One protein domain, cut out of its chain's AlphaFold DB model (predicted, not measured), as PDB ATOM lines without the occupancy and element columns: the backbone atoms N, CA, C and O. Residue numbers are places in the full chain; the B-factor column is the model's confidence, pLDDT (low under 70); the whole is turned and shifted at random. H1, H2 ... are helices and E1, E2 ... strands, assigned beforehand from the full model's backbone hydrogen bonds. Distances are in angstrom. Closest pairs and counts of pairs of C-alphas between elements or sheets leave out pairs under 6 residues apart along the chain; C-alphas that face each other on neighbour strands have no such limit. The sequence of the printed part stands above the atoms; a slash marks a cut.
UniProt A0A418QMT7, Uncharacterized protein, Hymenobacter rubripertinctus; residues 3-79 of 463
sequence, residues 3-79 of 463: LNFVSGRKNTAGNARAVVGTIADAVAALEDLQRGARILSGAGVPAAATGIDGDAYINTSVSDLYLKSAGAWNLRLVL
ATOM      1  N   LEU A   3     -14.406 -26.879 -33.860       59.22
ATOM      2  CA  LEU A   3     -14.592 -25.516 -34.348       59.22
ATOM      3  C   LEU A   3     -15.188 -24.698 -33.204       59.22
ATOM      4  O   LEU A   3     -16.342 -24.910 -32.833       59.22
ATOM      5  N   ASN A   4     -14.400 -23.791 -32.635       65.06
ATOM      6  CA  ASN A   4     -14.838 -22.959 -31.521       65.06
ATOM      7  C   ASN A   4     -15.247 -21.578 -32.044       65.06
ATOM      8  O   ASN A   4     -14.458 -20.894 -32.702       65.06
ATOM      9  N   PHE A   5     -16.482 -21.166 -31.746       58.44
ATOM     10  CA  PHE A   5     -16.959 -19.813 -32.024       58.44
ATOM     11  C   PHE A   5     -16.714 -18.930 -30.814       58.44
ATOM     12  O   PHE A   5     -17.224 -19.180 -29.723       58.44
ATOM     13  N   VAL A   6     -15.922 -17.891 -31.027       59.75
ATOM     14  CA  VAL A   6     -15.469 -16.993 -29.979       59.75
ATOM     15  C   VAL A   6     -15.883 -15.570 -30.354       59.75
ATOM     16  O   VAL A   6     -15.575 -15.104 -31.452       59.75
ATOM     17  N   SER A   7     -16.573 -14.867 -29.449       57.28
ATOM     18  CA  SER A   7     -16.911 -13.448 -29.631       57.28
ATOM     19  C   SER A   7     -16.432 -12.599 -28.453       57.28
ATOM     20  O   SER A   7     -16.741 -12.909 -27.301       57.28
ATOM     21  N   GLY A   8     -15.728 -11.501 -28.738       58.00
ATOM     22  CA  GLY A   8     -15.367 -10.489 -27.738       58.00
ATOM     23  C   GLY A   8     -16.556  -9.606 -27.320       58.00
ATOM     24  O   GLY A   8     -17.566  -9.530 -28.012       58.00
ATOM     25  N   ARG A   9     -16.426  -8.880 -26.196       55.03
ATOM     26  CA  ARG A   9     -17.498  -8.052 -25.580       55.03
ATOM     27  C   ARG A   9     -17.988  -6.845 -26.402       55.03
ATOM     28  O   ARG A   9     -18.909  -6.170 -25.961       55.03
ATOM     29  N   LYS A  10     -17.404  -6.545 -27.567       53.69
ATOM     30  CA  LYS A  10     -17.998  -5.607 -28.532       53.69
ATOM     31  C   LYS A  10     -18.675  -6.418 -29.626       53.69
ATOM     32  O   LYS A  10     -18.038  -6.815 -30.598       53.69
ATOM     33  N   ASN A  11     -19.964  -6.642 -29.429       50.69
ATOM     34  CA  ASN A  11     -20.942  -7.270 -30.315       50.69
ATOM     35  C   ASN A  11     -21.213  -6.425 -31.579       50.69
ATOM     36  O   ASN A  11     -22.353  -6.171 -31.954       50.69
ATOM     37  N   THR A  12     -20.145  -6.009 -32.258       50.03
ATOM     38  CA  THR A  12     -20.188  -5.554 -33.647       50.03
ATOM     39  C   THR A  12     -19.832  -6.758 -34.515       50.03
ATOM     40  O   THR A  12     -18.848  -7.443 -34.237       50.03
ATOM     41  N   ALA A  13     -20.619  -7.031 -35.556       49.62
ATOM     42  CA  ALA A  13     -20.549  -8.254 -36.368       49.62
ATOM     43  C   ALA A  13     -19.156  -8.597 -36.957       49.62
ATOM     44  O   ALA A  13     -18.938  -9.730 -37.368       49.62
ATOM     45  N   GLY A  14     -18.197  -7.662 -36.960       53.53
ATOM     46  CA  GLY A  14     -16.820  -7.878 -37.423       53.53
ATOM     47  C   GLY A  14     -15.864  -8.586 -36.447       53.53
ATOM     48  O   GLY A  14     -14.746  -8.887 -36.845       53.53
ATOM     49  N   ASN A  15     -16.269  -8.863 -35.199       53.81
ATOM     50  CA  ASN A  15     -15.376  -9.415 -34.159       53.81
ATOM     51  C   ASN A  15     -15.621 -10.896 -33.812       53.81
ATOM     52  O   ASN A  15     -15.051 -11.402 -32.843       53.81
ATOM     53  N   ALA A  16     -16.473 -11.599 -34.562       58.31
ATOM     54  CA  ALA A  16     -16.624 -13.045 -34.422       58.31
ATOM     55  C   ALA A  16     -15.503 -13.746 -35.202       58.31
ATOM     56  O   ALA A  16     -15.391 -13.581 -36.418       58.31
ATOM     57  N   ARG A  17     -14.671 -14.530 -34.509       64.25
ATOM     58  CA  ARG A  17     -13.578 -15.291 -35.129       64.25
ATOM     59  C   ARG A  17     -13.807 -16.777 -34.889       64.25
ATOM     60  O   ARG A  17     -14.030 -17.207 -33.759       64.25
ATOM     61  N   ALA A  18     -13.771 -17.556 -35.965       64.88
ATOM     62  CA  ALA A  18     -13.790 -19.007 -35.877       64.88
ATOM     63  C   ALA A  18     -12.353 -19.495 -35.675       64.88
ATOM     64  O   ALA A  18     -11.487 -19.228 -36.511       64.88
ATOM     65  N   VAL A  19     -12.094 -20.178 -34.561       70.06
ATOM     66  CA  VAL A  19     -10.773 -20.737 -34.250       70.06
ATOM     67  C   VAL A  19     -10.861 -22.254 -34.370       70.06
ATOM     68  O   VAL A  19     -11.685 -22.892 -33.712       70.06
ATOM     69  N   VAL A  20     -10.023 -22.830 -35.232       72.12
ATOM     70  CA  VAL A  20      -9.893 -24.283 -35.399       72.12
ATOM     71  C   VAL A  20      -8.663 -24.733 -34.624       72.12
ATOM     72  O   VAL A  20      -7.549 -24.373 -34.989       72.12
ATOM     73  N   GLY A  21      -8.855 -25.514 -33.564       79.38
ATOM     74  CA  GLY A  21      -7.739 -25.934 -32.718       79.38
ATOM     75  C   GLY A  21      -8.176 -26.529 -31.387       79.38
ATOM     76  O   GLY A  21      -9.321 -26.959 -31.214       79.38
ATOM     77  N   THR A  22      -7.234 -26.585 -30.455       83.69
ATOM     78  CA  THR A  22      -7.469 -26.959 -29.059       83.69
ATOM     79  C   THR A  22      -8.110 -25.802 -28.282       83.69
ATOM     80  O   THR A  22      -8.199 -24.671 -28.760       83.69
ATOM     81  N   ILE A  23      -8.558 -26.067 -27.052       73.88
ATOM     82  CA  ILE A  23      -9.077 -25.019 -26.155       73.88
ATOM     83  C   ILE A  23      -7.991 -23.969 -25.861       73.88
ATOM     84  O   ILE A  23      -8.314 -22.792 -25.756       73.88
ATOM     85  N   ALA A  24      -6.713 -24.363 -25.802       77.44
ATOM     86  CA  ALA A  24      -5.602 -23.432 -25.605       77.44
ATOM     87  C   ALA A  24      -5.469 -22.433 -26.769       77.44
ATOM     88  O   ALA A  24      -5.273 -21.246 -26.530       77.44
ATOM     89  N   ASP A  25      -5.682 -22.884 -28.009       72.12
ATOM     90  CA  ASP A  25      -5.641 -22.017 -29.197       72.12
ATOM     91  C   ASP A  25      -6.811 -21.019 -29.210       72.12
ATOM     92  O   ASP A  25      -6.659 -19.859 -29.595       72.12
ATOM     93  N   ALA A  26      -7.988 -21.448 -28.738       68.31
ATOM     94  CA  ALA A  26      -9.152 -20.576 -28.583       68.31
ATOM     95  C   ALA A  26      -8.975 -19.554 -27.444       68.31
ATOM     96  O   ALA A  26      -9.428 -18.418 -27.574       68.31
ATOM     97  N   VAL A  27      -8.304 -19.935 -26.350       69.56
ATOM     98  CA  VAL A  27      -7.964 -19.033 -25.234       69.56
ATOM     99  C   VAL A  27      -6.920 -18.000 -25.661       69.56
ATOM    100  O   VAL A  27      -7.132 -16.816 -25.423       69.56
ATOM    101  N   ALA A  28      -5.868 -18.397 -26.381       68.88
ATOM    102  CA  ALA A  28      -4.884 -17.457 -26.927       68.88
ATOM    103  C   ALA A  28      -5.532 -16.443 -27.893       68.88
ATOM    104  O   ALA A  28      -5.280 -15.244 -27.819       68.88
ATOM    105  N   ALA A  29      -6.459 -16.897 -28.744       63.97
ATOM    106  CA  ALA A  29      -7.214 -16.015 -29.637       63.97
ATOM    107  C   ALA A  29      -8.205 -15.080 -28.907       63.97
ATOM    108  O   ALA A  29      -8.572 -14.033 -29.443       63.97
ATOM    109  N   LEU A  30      -8.658 -15.453 -27.702       60.53
ATOM    110  CA  LEU A  30      -9.479 -14.616 -26.819       60.53
ATOM    111  C   LEU A  30      -8.668 -13.526 -26.115       60.53
ATOM    112  O   LEU A  30      -9.212 -12.456 -25.843       60.53
ATOM    113  N   GLU A  31      -7.400 -13.786 -25.806       58.25
ATOM    114  CA  GLU A  31      -6.507 -12.826 -25.146       58.25
ATOM    115  C   GLU A  31      -6.161 -11.636 -26.059       58.25
ATOM    116  O   GLU A  31      -6.065 -10.506 -25.574       58.25
ATOM    117  N   ASP A  32      -6.115 -11.859 -27.378       53.84
ATOM    118  CA  ASP A  32      -5.940 -10.819 -28.406       53.84
ATOM    119  C   ASP A  32      -7.218 -10.010 -28.708       53.84
ATOM    120  O   ASP A  32      -7.157  -8.934 -29.314       53.84
ATOM    121  N   LEU A  33      -8.397 -10.479 -28.275       54.84
ATOM    122  CA  LEU A  33      -9.637  -9.705 -28.360       54.84
ATOM    123  C   LEU A  33      -9.620  -8.640 -27.260       54.84
ATOM    124  O   LEU A  33     -10.148  -8.834 -26.162       54.84
ATOM    125  N   GLN A  34      -8.980  -7.513 -27.583       57.53
ATOM    126  CA  GLN A  34      -8.794  -6.341 -26.729       57.53
ATOM    127  C   GLN A  34     -10.005  -6.113 -25.822       57.53
ATOM    128  O   GLN A  34     -11.139  -5.893 -26.270       57.53
ATOM    129  N   ARG A  35      -9.746  -6.165 -24.512       63.84
ATOM    130  CA  ARG A  35     -10.705  -5.741 -23.491       63.84
ATOM    131  C   ARG A  35     -11.253  -4.368 -23.894       63.84
ATOM    132  O   ARG A  35     -10.519  -3.531 -24.410       63.84
ATOM    133  N   GLY A  36     -12.552  -4.141 -23.695       61.41
ATOM    134  CA  GLY A  36     -13.145  -2.834 -23.980       61.41
ATOM    135  C   GLY A  36     -12.377  -1.720 -23.259       61.41
ATOM    136  O   GLY A  36     -11.912  -1.945 -22.144       61.41
ATOM    137  N   ALA A  37     -12.262  -0.557 -23.906       75.81
ATOM    138  CA  ALA A  37     -11.572   0.615 -23.372       75.81
ATOM    139  C   ALA A  37     -11.996   0.910 -21.927       75.81
ATOM    140  O   ALA A  37     -13.191   0.937 -21.610       75.81
ATOM    141  N   ARG A  38     -11.013   1.133 -21.058       86.38
ATOM    142  CA  ARG A  38     -11.205   1.464 -19.645       86.38
ATOM    143  C   ARG A  38     -10.742   2.884 -19.374       86.38
ATOM    144  O   ARG A  38      -9.852   3.400 -20.040       86.38
ATOM    145  N   ILE A  39     -11.322   3.487 -18.342       90.75
ATOM    146  CA  ILE A  39     -10.780   4.699 -17.734       90.75
ATOM    147  C   ILE A  39      -9.984   4.267 -16.506       90.75
ATOM    148  O   ILE A  39     -10.511   3.614 -15.604       90.75
ATOM    149  N   LEU A  40      -8.700   4.590 -16.510       93.44
ATOM    150  CA  LEU A  40      -7.760   4.384 -15.420       93.44
ATOM    151  C   LEU A  40      -7.530   5.716 -14.694       93.44
ATOM    152  O   LEU A  40      -7.813   6.786 -15.230       93.44
ATOM    153  N   SER A  41      -6.996   5.668 -13.479       94.12
ATOM    154  CA  SER A  41      -6.627   6.875 -12.740       94.12
ATOM    155  C   SER A  41      -5.459   6.620 -11.801       94.12
ATOM    156  O   SER A  41      -5.337   5.524 -11.253       94.12
ATOM    157  N   GLY A  42      -4.643   7.640 -11.569       95.12
ATOM    158  CA  GLY A  42      -3.549   7.595 -10.603       95.12
ATOM    159  C   GLY A  42      -2.791   8.916 -10.546       95.12
ATOM    160  O   GLY A  42      -3.112   9.854 -11.272       95.12
ATOM    161  N   ALA A  43      -1.807   8.996  -9.655       94.31
ATOM    162  CA  ALA A  43      -0.965  10.177  -9.525       94.31
ATOM    163  C   ALA A  43       0.144  10.172 -10.591       94.31
ATOM    164  O   ALA A  43       0.852   9.176 -10.739       94.31
ATOM    165  N   GLY A  44       0.328  11.298 -11.282       92.62
ATOM    166  CA  GLY A  44       1.385  11.471 -12.278       92.62
ATOM    167  C   GLY A  44       1.049  10.937 -13.677       92.62
ATOM    168  O   GLY A  44      -0.064  10.498 -13.961       92.62
ATOM    169  N   VAL A  45       2.024  11.042 -14.583       90.00
ATOM    170  CA  VAL A  45       1.897  10.552 -15.964       90.00
ATOM    171  C   VAL A  45       1.921   9.016 -15.948       90.00
ATOM    172  O   VAL A  45       2.815   8.438 -15.325       90.00
ATOM    173  N   PRO A  46       0.973   8.332 -16.611       93.56
ATOM    174  CA  PRO A  46       0.924   6.874 -16.617       93.56
ATOM    175  C   PRO A  46       2.144   6.259 -17.312       93.56
ATOM    176  O   PRO A  46       2.601   6.740 -18.350       93.56
ATOM    177  N   ALA A  47       2.648   5.146 -16.774       93.31
ATOM    178  CA  ALA A  47       3.729   4.400 -17.410       93.31
ATOM    179  C   ALA A  47       3.268   3.787 -18.746       93.31
ATOM    180  O   ALA A  47       2.121   3.353 -18.887       93.31
ATOM    181  N   ALA A  48       4.176   3.673 -19.720       89.50
ATOM    182  CA  ALA A  48       3.867   3.101 -21.035       89.50
ATOM    183  C   ALA A  48       3.355   1.647 -20.959       89.50
ATOM    184  O   ALA A  48       2.533   1.239 -21.773       89.50
ATOM    185  N   ALA A  49       3.771   0.877 -19.947       90.38
ATOM    186  CA  ALA A  49       3.281  -0.482 -19.706       90.38
ATOM    187  C   ALA A  49       1.854  -0.536 -19.115       90.38
ATOM    188  O   ALA A  49       1.214  -1.583 -19.132       90.38
ATOM    189  N   THR A  50       1.333   0.576 -18.588       90.94
ATOM    190  CA  THR A  50      -0.012   0.646 -18.003       90.94
ATOM    191  C   THR A  50      -1.073   0.717 -19.100       90.94
ATOM    192  O   THR A  50      -0.959   1.542 -20.005       90.94
ATOM    193  N   GLY A  51      -2.119  -0.111 -19.000       88.81
ATOM    194  CA  GLY A  51      -3.262  -0.122 -19.925       88.81
ATOM    195  C   GLY A  51      -2.937  -0.634 -21.332       88.81
ATOM    196  O   GLY A  51      -1.794  -0.975 -21.645       88.81
ATOM    197  N   ILE A  52      -3.946  -0.663 -22.195       86.44
ATOM    198  CA  ILE A  52      -3.827  -1.011 -23.620       86.44
ATOM    199  C   ILE A  52      -4.327   0.136 -24.503       86.44
ATOM    200  O   ILE A  52      -4.941   1.084 -24.017       86.44
ATOM    201  N   ASP A  53      -4.034   0.074 -25.800       86.75
ATOM    202  CA  ASP A  53      -4.509   1.081 -26.747       86.75
ATOM    203  C   ASP A  53      -6.040   1.185 -26.731       86.75
ATOM    204  O   ASP A  53      -6.753   0.182 -26.741       86.75
ATOM    205  N   GLY A  54      -6.537   2.422 -26.695       82.81
ATOM    206  CA  GLY A  54      -7.949   2.743 -26.502       82.81
ATOM    207  C   GLY A  54      -8.330   3.074 -25.057       82.81
ATOM    208  O   GLY A  54      -9.396   3.656 -24.858       82.81
ATOM    209  N   ASP A  55      -7.486   2.773 -24.064       89.31
ATOM    210  CA  ASP A  55      -7.725   3.185 -22.677       89.31
ATOM    211  C   ASP A  55      -7.541   4.697 -22.493       89.31
ATOM    212  O   ASP A  55      -6.689   5.336 -23.117       89.31
ATOM    213  N   ALA A  56      -8.321   5.260 -21.575       92.19
ATOM    214  CA  ALA A  56      -8.149   6.614 -21.073       92.19
ATOM    215  C   ALA A  56      -7.538   6.583 -19.667       92.19
ATOM    216  O   ALA A  56      -7.733   5.632 -18.911       92.19
ATOM    217  N   TYR A  57      -6.818   7.634 -19.294       95.25
ATOM    218  CA  TYR A  57      -6.213   7.761 -17.972       95.25
ATOM    219  C   TYR A  57      -6.401   9.170 -17.422       95.25
ATOM    220  O   TYR A  57      -6.108  10.143 -18.112       95.25
ATOM    221  N   ILE A  58      -6.853   9.276 -16.175       94.94
ATOM    222  CA  ILE A  58      -6.967  10.538 -15.442       94.94
ATOM    223  C   ILE A  58      -5.797  10.645 -14.462       94.94
ATOM    224  O   ILE A  58      -5.732   9.912 -13.472       94.94
ATOM    225  N   ASN A  59      -4.890  11.586 -14.718       94.31
ATOM    226  CA  ASN A  59      -3.844  11.955 -13.769       94.31
ATOM    227  C   ASN A  59      -4.469  12.792 -12.652       94.31
ATOM    228  O   ASN A  59      -4.835  13.942 -12.867       94.31
ATOM    229  N   THR A  60      -4.593  12.240 -11.451       92.88
ATOM    230  CA  THR A  60      -5.286  12.886 -10.328       92.88
ATOM    231  C   THR A  60      -4.501  14.049  -9.713       92.88
ATOM    232  O   THR A  60      -5.103  14.908  -9.067       92.88
ATOM    233  N   SER A  61      -3.187  14.138  -9.947       92.19
ATOM    234  CA  SER A  61      -2.345  15.219  -9.415       92.19
ATOM    235  C   SER A  61      -2.664  16.561 -10.073       92.19
ATOM    236  O   SER A  61      -2.843  17.570  -9.387       92.19
ATOM    237  N   VAL A  62      -2.798  16.559 -11.399       89.88
ATOM    238  CA  VAL A  62      -3.041  17.765 -12.215       89.88
ATOM    239  C   VAL A  62      -4.393  17.751 -12.935       89.88
ATOM    240  O   VAL A  62      -4.778  18.747 -13.531       89.88
ATOM    241  N   SER A  63      -5.160  16.665 -12.792       90.12
ATOM    242  CA  SER A  63      -6.442  16.422 -13.468       90.12
ATOM    243  C   SER A  63      -6.327  16.453 -14.994       90.12
ATOM    244  O   SER A  63      -7.172  17.012 -15.677       90.12
ATOM    245  N   ASP A  64      -5.297  15.825 -15.546       93.12
ATOM    246  CA  ASP A  64      -5.140  15.678 -16.994       93.12
ATOM    247  C   ASP A  64      -5.763  14.369 -17.485       93.12
ATOM    248  O   ASP A  64      -5.643  13.331 -16.830       93.12
ATOM    249  N   LEU A  65      -6.378  14.401 -18.665       92.75
ATOM    250  CA  LEU A  65      -6.895  13.240 -19.377       92.75
ATOM    251  C   LEU A  65      -5.925  12.829 -20.489       92.75
ATOM    252  O   LEU A  65      -5.682  13.588 -21.430       92.75
ATOM    253  N   TYR A  66      -5.441  11.596 -20.418       94.19
ATOM    254  CA  TYR A  66      -4.618  10.953 -21.435       94.19
ATOM    255  C   TYR A  66      -5.423   9.882 -22.175       94.19
ATOM    256  O   TYR A  66      -6.302   9.248 -21.591       94.19
ATOM    257  N   LEU A  67      -5.094   9.650 -23.445       93.56
ATOM    258  CA  LEU A  67      -5.605   8.538 -24.249       93.56
ATOM    259  C   LEU A  67      -4.427   7.719 -24.773       93.56
ATOM    260  O   LEU A  67      -3.487   8.285 -25.344       93.56
ATOM    261  N   LYS A  68      -4.476   6.399 -24.591       91.94
ATOM    262  CA  LYS A  68      -3.436   5.504 -25.091       91.94
ATOM    263  C   LYS A  68      -3.694   5.122 -26.543       91.94
ATOM    264  O   LYS A  68      -4.792   4.686 -26.892       91.94
ATOM    265  N   SER A  69      -2.682   5.275 -27.385       89.12
ATOM    266  CA  SER A  69      -2.716   4.857 -28.787       89.12
ATOM    267  C   SER A  69      -1.308   4.553 -29.286       89.12
ATOM    268  O   SER A  69      -0.386   5.314 -28.984       89.12
ATOM    269  N   ALA A  70      -1.160   3.497 -30.087       88.12
ATOM    270  CA  ALA A  70       0.124   3.016 -30.600       88.12
ATOM    271  C   ALA A  70       1.160   2.766 -29.484       88.12
ATOM    272  O   ALA A  70       2.338   3.084 -29.625       88.12
ATOM    273  N   GLY A  71       0.706   2.244 -28.340       86.81
ATOM    274  CA  GLY A  71       1.536   1.946 -27.172       86.81
ATOM    275  C   GLY A  71       1.910   3.155 -26.306       86.81
ATOM    276  O   GLY A  71       2.500   2.964 -25.242       86.81
ATOM    277  N   ALA A  72       1.545   4.381 -26.698       93.00
ATOM    278  CA  ALA A  72       1.919   5.613 -26.003       93.00
ATOM    279  C   ALA A  72       0.710   6.346 -25.403       93.00
ATOM    280  O   ALA A  72      -0.368   6.403 -25.999       93.00
ATOM    281  N   TRP A  73       0.904   6.955 -24.231       95.50
ATOM    282  CA  TRP A  73      -0.081   7.832 -23.598       95.50
ATOM    283  C   TRP A  73       0.041   9.252 -24.145       95.50
ATOM    284  O   TRP A  73       1.059   9.911 -23.952       95.50
ATOM    285  N   ASN A  74      -1.014   9.733 -24.795       93.75
ATOM    286  CA  ASN A  74      -1.067  11.076 -25.364       93.75
ATOM    287  C   ASN A  74      -1.991  11.955 -24.522       93.75
ATOM    288  O   ASN A  74      -3.144  11.582 -24.288       93.75
ATOM    289  N   LEU A  75      -1.511  13.123 -24.083       93.88
ATOM    290  CA  LEU A  75      -2.349  14.113 -23.404       93.88
ATOM    291  C   LEU A  75      -3.463  14.561 -24.355       93.88
ATOM    292  O   LEU A  75      -3.203  14.958 -25.492       93.88
ATOM    293  N   ARG A  76      -4.712  14.483 -23.899       92.19
ATOM    294  CA  ARG A  76      -5.881  14.915 -24.672       92.19
ATOM    295  C   ARG A  76      -6.503  16.182 -24.148       92.19
ATOM    296  O   ARG A  76      -6.913  17.012 -24.952       92.19
ATOM    297  N   LEU A  77      -6.586  16.317 -22.834       87.31
ATOM    298  CA  LEU A  77      -7.241  17.457 -22.224       87.31
ATOM    299  C   LEU A  77      -6.644  17.727 -20.849       87.31
ATOM    300  O   LEU A  77      -6.489  16.807 -20.053       87.31
ATOM    301  N   VAL A  78      -6.366  18.993 -20.566       88.31
ATOM    302  CA  VAL A  78      -6.104  19.479 -19.209       88.31
ATOM    303  C   VAL A  78      -7.462  19.835 -18.607       88.31
ATOM    304  O   VAL A  78      -8.142  20.716 -19.132       88.31
ATOM    305  N   LEU A  79      -7.916  19.125 -17.565       81.88
ATOM    306  CA  LEU A  79      -9.267  19.339 -17.010       81.88
ATOM    307  C   LEU A  79      -9.320  20.500 -16.007       81.88
ATOM    308  O   LEU A  79     -10.411  20.929 -15.635       81.88
TER     309      LEU A  79
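This is residues 3 to 79 of the 463 residues of an uncharacterized protein of Hymenobacter rubripertinctus (UniProt A0A418QMT7). Two small lobes sit end to end, joined by the thin link of residues 32 to 38: the first is the two-stranded hairpin of E1 and E2 with the helix H1 packed on it, and the second is a strongly twisted sheet of the four strands E3, E4, E5 and E6. In the second lobe the link of residues 43 to 55 makes a long loop from E3 back to E4. The printed part has 77 residues, with one named helix and six named strands in the order E1, E2, H1, E3, E4, E5, E6, and its class is mixed, helices and strands. The larger sheet has the order E3, E4, E5, E6 and is mixed, while E1 and E2 are antiparallel. The whole is loose, with a radius of gyration of the C-alphas of 16.2 A, and spans 50 by 23 by 17 A.

E1, residues 3 to 7, and E2, residues 16 to 21, form an antiparallel hairpin at 147 degrees, with N 4 and O 19 3.1 A apart, within hydrogen-bond range. H1, residues 23 to 31, has its closest C-alphas to E2 at Val 19 and Ala 26, 5.9 A apart, and to E1 at Asn 4 and Ala 26, 6.8 A apart. In H1 every O i to N i+4 pair is within hydrogen-bond range. E3, residues 39 to 42, is an edge strand, parallel to E4, residues 56 to 59, at 22 degrees, with N 40 and O 56 2.8 A apart. E4 and E5, residues 64 to 69, form a hairpin at 147 degrees, with N 59 and O 64 2.8 A apart. E5 and E6, residues 72 to 78, form another at 149 degrees, with N 67 and O 74 2.9 A apart. E4, E5 and E6 make a meander, each strand the antiparallel neighbour of the one before. H1 is not on this sheet, and E1 and E2 are apart from its four strands.

E1 begins at C-alpha 3, (-14.592, -25.516, -34.348), and is 13.2 A long; E2 is 15.7 A. H1 is 12.5 A long and ends at C-alpha 31, (-6.507, -12.826, -25.146). E3 is 10.6 A and E4 10.0 A. E5 is 16.2 A and E6 17.4 A, ending at C-alpha 78, (-6.104, 19.479, -19.209).

The C-alphas of Leu 3 and Val 62, the two farthest apart, are 50.0 A from each other. The printed part has no cut. The link from E3 to E4, 13 residues, is long. The mean pLDDT of the printed part is 78.2, and 27 residues are under 70, namely residues 3 to 18 and residues 26 to 36.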